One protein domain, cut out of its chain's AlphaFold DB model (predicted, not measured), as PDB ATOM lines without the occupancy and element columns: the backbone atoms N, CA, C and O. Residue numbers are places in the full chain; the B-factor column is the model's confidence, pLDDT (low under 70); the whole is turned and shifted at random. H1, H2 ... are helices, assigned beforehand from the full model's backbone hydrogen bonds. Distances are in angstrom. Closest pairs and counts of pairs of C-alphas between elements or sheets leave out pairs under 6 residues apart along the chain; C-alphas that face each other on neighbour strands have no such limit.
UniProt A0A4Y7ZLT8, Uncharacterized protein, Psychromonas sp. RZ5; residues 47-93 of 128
ATOM      1  N   LEU A  47       8.414 -52.350  44.679       88.25
ATOM      2  CA  LEU A  47       9.186 -52.448  43.443       88.25
ATOM      3  C   LEU A  47       9.855 -51.112  43.106       88.25
ATOM      4  O   LEU A  47      11.049 -51.101  42.826       88.25
ATOM      5  N   ASP A  48       9.120 -50.004  43.225       87.94
ATOM      6  CA  ASP A  48       9.652 -48.656  42.982       87.94
ATOM      7  C   ASP A  48      10.778 -48.314  43.972       87.94
ATOM      8  O   ASP A  48      11.777 -47.689  43.609       87.94
ATOM      9  N   TYR A  49      10.652 -48.753  45.230       89.19
ATOM     10  CA  TYR A  49      11.716 -48.599  46.220       89.19
ATOM     11  C   TYR A  49      12.964 -49.413  45.855       89.19
ATOM     12  O   TYR A  49      14.074 -48.885  45.898       89.19
ATOM     13  N   ILE A  50      12.806 -50.685  45.476       90.31
ATOM     14  CA  ILE A  50      13.935 -51.536  45.072       90.31
ATOM     15  C   ILE A  50      14.614 -50.980  43.817       90.31
ATOM     16  O   ILE A  50      15.840 -50.957  43.763       90.31
ATOM     17  N   GLU A  51      13.845 -50.490  42.842       89.88
ATOM     18  CA  GLU A  51      14.370 -49.833  41.642       89.88
ATOM     19  C   GLU A  51      15.224 -48.611  42.006       89.88
ATOM     20  O   GLU A  51      16.353 -48.478  41.534       89.88
ATOM     21  N   LEU A  52      14.735 -47.757  42.911       89.69
ATOM     22  CA  LEU A  52      15.482 -46.602  43.407       89.69
ATOM     23  C   LEU A  52      16.787 -47.002  44.118       89.69
ATOM     24  O   LEU A  52      17.834 -46.369  43.932       89.69
ATOM     25  N   VAL A  53      16.741 -48.054  44.936       87.81
ATOM     26  CA  VAL A  53      17.908 -48.574  45.661       87.81
ATOM     27  C   VAL A  53      18.931 -49.185  44.702       87.81
ATOM     28  O   VAL A  53      20.121 -48.899  44.830       87.81
ATOM     29  N   ASP A  54      18.504 -49.982  43.720       86.44
ATOM     30  CA  ASP A  54      19.399 -50.553  42.703       86.44
ATOM     31  C   ASP A  54      20.040 -49.447  41.855       86.44
ATOM     32  O   ASP A  54      21.261 -49.415  41.689       86.44
ATOM     33  N   TRP A  55      19.238 -48.483  41.391       87.19
ATOM     34  CA  TRP A  55      19.705 -47.343  40.605       87.19
ATOM     35  C   TRP A  55      20.747 -46.507  41.362       87.19
ATOM     36  O   TRP A  55      21.835 -46.247  40.844       87.19
ATOM     37  N   SER A  56      20.469 -46.152  42.620       86.75
ATOM     38  CA  SER A  56      21.410 -45.391  43.454       86.75
ATOM     39  C   SER A  56      22.663 -46.194  43.809       86.75
ATOM     40  O   SER A  56      23.772 -45.663  43.758       86.75
ATOM     41  N   GLY A  57      22.514 -47.488  44.103       84.75
ATOM     42  CA  GLY A  57      23.622 -48.396  44.384       84.75
ATOM     43  C   GLY A  57      24.574 -48.554  43.199       84.75
ATOM     44  O   GLY A  57      25.788 -48.613  43.404       84.75
ATOM     45  N   ARG A  58      24.052 -48.571  41.967       80.06
ATOM     46  CA  ARG A  58      24.875 -48.532  40.750       80.06
ATOM     47  C   ARG A  58      25.635 -47.216  40.665       80.06
ATOM     48  O   ARG A  58      26.856 -47.252  40.619       80.06
ATOM     49  N   ILE A  59      24.954 -46.075  40.752       80.06
ATOM     50  CA  ILE A  59      25.591 -44.758  40.581       80.06
ATOM     51  C   ILE A  59      26.669 -44.481  41.638       80.06
ATOM     52  O   ILE A  59      27.762 -44.039  41.298       80.06
ATOM     53  N   ILE A  60      26.407 -44.780  42.914       78.62
ATOM     54  CA  ILE A  60      27.366 -44.529  44.006       78.62
ATOM     55  C   ILE A  60      28.597 -45.447  43.896       78.62
ATOM     56  O   ILE A  60      29.700 -45.058  44.280       78.62
ATOM     57  N   ARG A  61      28.437 -46.672  43.375       71.19
ATOM     58  CA  ARG A  61      29.557 -47.607  43.153       71.19
ATOM     59  C   ARG A  61      30.315 -47.336  41.850       71.19
ATOM     60  O   ARG A  61      31.478 -47.720  41.752       71.19
ATOM     61  N   GLU A  62      29.678 -46.671  40.891       56.75
ATOM     62  CA  GLU A  62      30.190 -46.270  39.572       56.75
ATOM     63  C   GLU A  62      31.157 -45.066  39.603       56.75
ATOM     64  O   GLU A  62      31.490 -44.517  38.554       56.75
ATOM     65  N   ASP A  63      31.790 -44.752  40.745       56.00
ATOM     66  CA  ASP A  63      33.051 -43.966  40.788       56.00
ATOM     67  C   ASP A  63      34.203 -44.636  39.972       56.00
ATOM     68  O   ASP A  63      35.356 -44.212  39.952       56.00
ATOM     69  N   LYS A  64      33.884 -45.711  39.234       56.12
ATOM     70  CA  LYS A  64      34.620 -46.286  38.108       56.12
ATOM     71  C   LYS A  64      33.806 -46.137  36.814       56.12
ATOM     72  O   LYS A  64      33.165 -47.087  36.396       56.12
ATOM     73  N   ARG A  65      33.870 -44.957  36.188       46.59
ATOM     74  CA  ARG A  65      33.294 -44.596  34.870       46.59
ATOM     75  C   ARG A  65      32.766 -45.776  34.020       46.59
ATOM     76  O   ARG A  65      33.556 -46.388  33.299       46.59
ATOM     77  N   GLY A  66      31.449 -45.989  33.974       50.00
ATOM     78  CA  GLY A  66      30.852 -46.827  32.935       50.00
ATOM     79  C   GLY A  66      29.358 -47.118  33.082       50.00
ATOM     80  O   GLY A  66      28.990 -48.206  33.493       50.00
ATOM     81  N   VAL A  67      28.525 -46.233  32.517       49.12
ATOM     82  CA  VAL A  67      27.060 -46.363  32.323       49.12
ATOM     83  C   VAL A  67      26.230 -45.872  33.513       49.12
ATOM     84  O   VAL A  67      25.842 -46.615  34.409       49.12
ATOM     85  N   ILE A  68      25.849 -44.591  33.447       57.25
ATOM     86  CA  ILE A  68      24.679 -44.082  34.171       57.25
ATOM     87  C   ILE A  68      23.481 -44.904  33.681       57.25
ATOM     88  O   ILE A  68      23.212 -44.933  32.477       57.25
ATOM     89  N   SER A  69      22.796 -45.600  34.591       58.50
ATOM     90  CA  SER A  69      21.542 -46.286  34.270       58.50
ATOM     91  C   SER A  69      20.594 -45.275  33.624       58.50
ATOM     92  O   SER A  69      20.257 -44.257  34.227       58.50
ATOM     93  N   SER A  70      20.207 -45.528  32.375       61.06
ATOM     94  CA  SER A  70      19.450 -44.591  31.540       61.06
ATOM     95  C   SER A  70      18.008 -44.376  32.004       61.06
ATOM     96  O   SER A  70      17.319 -43.512  31.466       61.06
ATOM     97  N   GLN A  71      17.543 -45.139  32.993       73.81
ATOM     98  CA  GLN A  71      16.190 -45.042  33.522       73.81
ATOM     99  C   GLN A  71      16.226 -44.441  34.922       73.81
ATOM    100  O   GLN A  71      16.645 -45.079  35.886       73.81
ATOM    101  N   ARG A  72      15.805 -43.175  35.004       81.12
ATOM    102  CA  ARG A  72      15.554 -42.480  36.263       81.12
ATOM    103  C   ARG A  72      14.327 -43.105  36.944       81.12
ATOM    104  O   ARG A  72      13.268 -43.139  36.312       81.12
ATOM    105  N   PRO A  73      14.426 -43.535  38.215       86.50
ATOM    106  CA  PRO A  73      13.295 -44.092  38.944       86.50
ATOM    107  C   PRO A  73      12.164 -43.067  39.070       86.50
ATOM    108  O   PRO A  73      12.387 -41.930  39.496       86.50
ATOM    109  N   ARG A  74      10.924 -43.478  38.775       85.81
ATOM    110  CA  ARG A  74       9.736 -42.606  38.917       85.81
ATOM    111  C   ARG A  74       9.510 -42.134  40.354       85.81
ATOM    112  O   ARG A  74       8.942 -41.063  40.578       85.81
ATOM    113  N   LEU A  75       9.994 -42.906  41.325       87.94
ATOM    114  CA  LEU A  75       9.890 -42.576  42.741       87.94
ATOM    115  C   LEU A  75      10.588 -41.250  43.083       87.94
ATOM    116  O   LEU A  75      10.079 -40.504  43.911       87.94
ATOM    117  N   LEU A  76      11.683 -40.890  42.399       86.25
ATOM    118  CA  LEU A  76      12.356 -39.599  42.614       86.25
ATOM    119  C   LEU A  76      11.473 -38.415  42.237       86.25
ATOM    120  O   LEU A  76      11.388 -37.441  42.983       86.25
ATOM    121  N   SER A  77      10.780 -38.519  41.103       85.81
ATOM    122  CA  SER A  77       9.824 -37.501  40.669       85.81
ATOM    123  C   SER A  77       8.657 -37.384  41.647       85.81
ATOM    124  O   SER A  77       8.249 -36.275  41.971       85.81
ATOM    125  N   THR A  78       8.168 -38.512  42.165       85.25
ATOM    126  CA  THR A  78       7.087 -38.548  43.165       85.25
ATOM    127  C   THR A  78       7.515 -37.911  44.490       85.25
ATOM    128  O   THR A  78       6.733 -37.215  45.129       85.25
ATOM    129  N   LEU A  79       8.778 -38.092  44.883       83.75
ATOM    130  CA  LEU A  79       9.366 -37.460  46.064       83.75
ATOM    131  C   LEU A  79       9.703 -35.973  45.858       83.75
ATOM    132  O   LEU A  79      10.071 -35.303  46.820       83.75
ATOM    133  N   GLY A  80       9.600 -35.452  44.630       85.06
ATOM    134  CA  GLY A  80       9.975 -34.075  44.303       85.06
ATOM    135  C   GLY A  80      11.478 -33.810  44.415       85.06
ATOM    136  O   GLY A  80      11.879 -32.684  44.691       85.06
ATOM    137  N   LEU A  81      12.310 -34.841  44.237       85.62
ATOM    138  CA  LEU A  81      13.765 -34.742  44.353       85.62
ATOM    139  C   LEU A  81      14.427 -34.861  42.980       85.62
ATOM    140  O   LEU A  81      14.061 -35.703  42.150       85.62
ATOM    141  N   ASP A  82      15.429 -34.018  42.745       85.19
ATOM    142  CA  ASP A  82      16.352 -34.181  41.631       85.19
ATOM    143  C   ASP A  82      17.404 -35.267  41.919       85.19
ATOM    144  O   ASP A  82      17.598 -35.700  43.061       85.19
ATOM    145  N   ASP A  83      18.047 -35.735  40.850       84.75
ATOM    146  CA  ASP A  83      18.972 -36.868  40.896       84.75
ATOM    147  C   ASP A  83      20.206 -36.540  41.749       84.75
ATOM    148  O   ASP A  83      20.610 -37.354  42.581       84.75
ATOM    149  N   ASP A  84      20.761 -35.334  41.606       83.19
ATOM    150  CA  ASP A  84      21.961 -34.893  42.321       83.19
ATOM    151  C   ASP A  84      21.691 -34.748  43.823       83.19
ATOM    152  O   ASP A  84      22.455 -35.251  44.655       83.19
ATOM    153  N   THR A  85      20.569 -34.121  44.183       84.38
ATOM    154  CA  THR A  85      20.107 -33.985  45.566       84.38
ATOM    155  C   THR A  85      19.898 -35.355  46.196       84.38
ATOM    156  O   THR A  85      20.392 -35.606  47.298       84.38
ATOM    157  N   TRP A  86      19.215 -36.275  45.511       87.44
ATOM    158  CA  TRP A  86      19.026 -37.626  46.029       87.44
ATOM    159  C   TRP A  86      20.352 -38.369  46.210       87.44
ATOM    160  O   TRP A  86      20.575 -38.968  47.262       87.44
ATOM    161  N   LEU A  87      21.247 -38.335  45.221       85.44
ATOM    162  CA  LEU A  87      22.528 -39.042  45.280       85.44
ATOM    163  C   LEU A  87      23.428 -38.505  46.394       85.44
ATOM    164  O   LEU A  87      24.051 -39.295  47.109       85.44
ATOM    165  N   LEU A  88      23.451 -37.184  46.596       83.88
ATOM    166  CA  LEU A  88      24.128 -36.561  47.730       83.88
ATOM    167  C   LEU A  88      23.582 -37.109  49.053       83.88
ATOM    168  O   LEU A  88      24.350 -37.479  49.942       83.88
ATOM    169  N   LEU A  89      22.257 -37.197  49.179       82.44
ATOM    170  CA  LEU A  89      21.617 -37.730  50.375       82.44
ATOM    171  C   LEU A  89      21.923 -39.208  50.589       82.44
ATOM    172  O   LEU A  89      22.361 -39.572  51.678       82.44
ATOM    173  N   ALA A  90      21.744 -40.037  49.565       84.38
ATOM    174  CA  ALA A  90      21.949 -41.478  49.625       84.38
ATOM    175  C   ALA A  90      23.416 -41.852  49.917       84.38
ATOM    176  O   ALA A  90      23.670 -42.793  50.667       84.38
ATOM    177  N   SER A  91      24.384 -41.096  49.387       81.12
ATOM    178  CA  SER A  91      25.821 -41.330  49.603       81.12
ATOM    179  C   SER A  91      26.308 -40.893  50.995       81.12
ATOM    180  O   SER A  91      27.153 -41.552  51.612       81.12
ATOM    181  N   SER A  92      25.758 -39.795  51.522       75.62
ATOM    182  CA  SER A  92      26.153 -39.223  52.818       75.62
ATOM    183  C   SER A  92      25.290 -39.687  53.998       75.62
ATOM    184  O   SER A  92      25.591 -39.346  55.154       75.62
ATOM    185  N   PHE A  93      24.231 -40.467  53.750       71.06
ATOM    186  CA  PHE A  93      23.352 -40.988  54.796       71.06
ATOM    187  C   PHE A  93      24.139 -41.847  55.799       71.06
ATOM    188  O   PHE A  93      24.924 -42.715  55.426       71.06
TER     189      PHE A  93
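This is residues 47 to 93 of the 128 residues of an uncharacterized protein of Psychromonas sp. RZ5 (UniProt A0A4Y7ZLT8). One long helix, H1, makes one side of a small helical domain; a long unnamed stretch, residues 62 to 73, folds back along its length to the short helix H2, which packs on residues 48 to 52 of H1. H3 then crosses H1, nearly at right angles to it, touching residues 56 to 60. The printed part has 47 residues with three named helices, in the order H1, H2, H3, and no named strand; the class is all helix. The whole is compact, with a radius of gyration of the C-alphas of 10.2 A, and spans 29 by 21 by 15 A.

H1, residues 47 to 61, begins with C-alpha 47 at (9.186, -52.448, 43.443) and is 20.9 A long from first to last C-alpha. H3, residues 83 to 92, is 14.1 A long and ends with C-alpha 92 at (26.153, -39.223, 52.818). H2, residues 74 to 78, is 6.4 A long and begins with C-alpha 74 at (9.736, -42.606, 38.917).

H1 touches H2 with residues 48 to 52 alone; their closest C-alphas, those of Asp 48 and Leu 75, are 6.1 A apart. H1 touches H3 with residues 56 to 60 alone, the closest C-alphas being those of Ile 60 and Ser 91 at 6.6 A. The lines of H1 and H3 are about perpendicular, at 74 degrees. H2 and H3 are close but not clearly touching, with their closest C-alphas, those of Leu 76 and Asp 83, 7.4 A apart. In H1, H2 and H3 every O i to N i+4 pair is within hydrogen-bond range.

The two C-alphas farthest apart, those of Lys 64 and Thr 78, are 29.0 A apart. The printed part has no cut. The link from H1 to H2 is long, with 12 residues, and the link from H2 to H3 is tight, with 4. The mean pLDDT of the printed part is 78.4, and residues 62 to 70 are under 70.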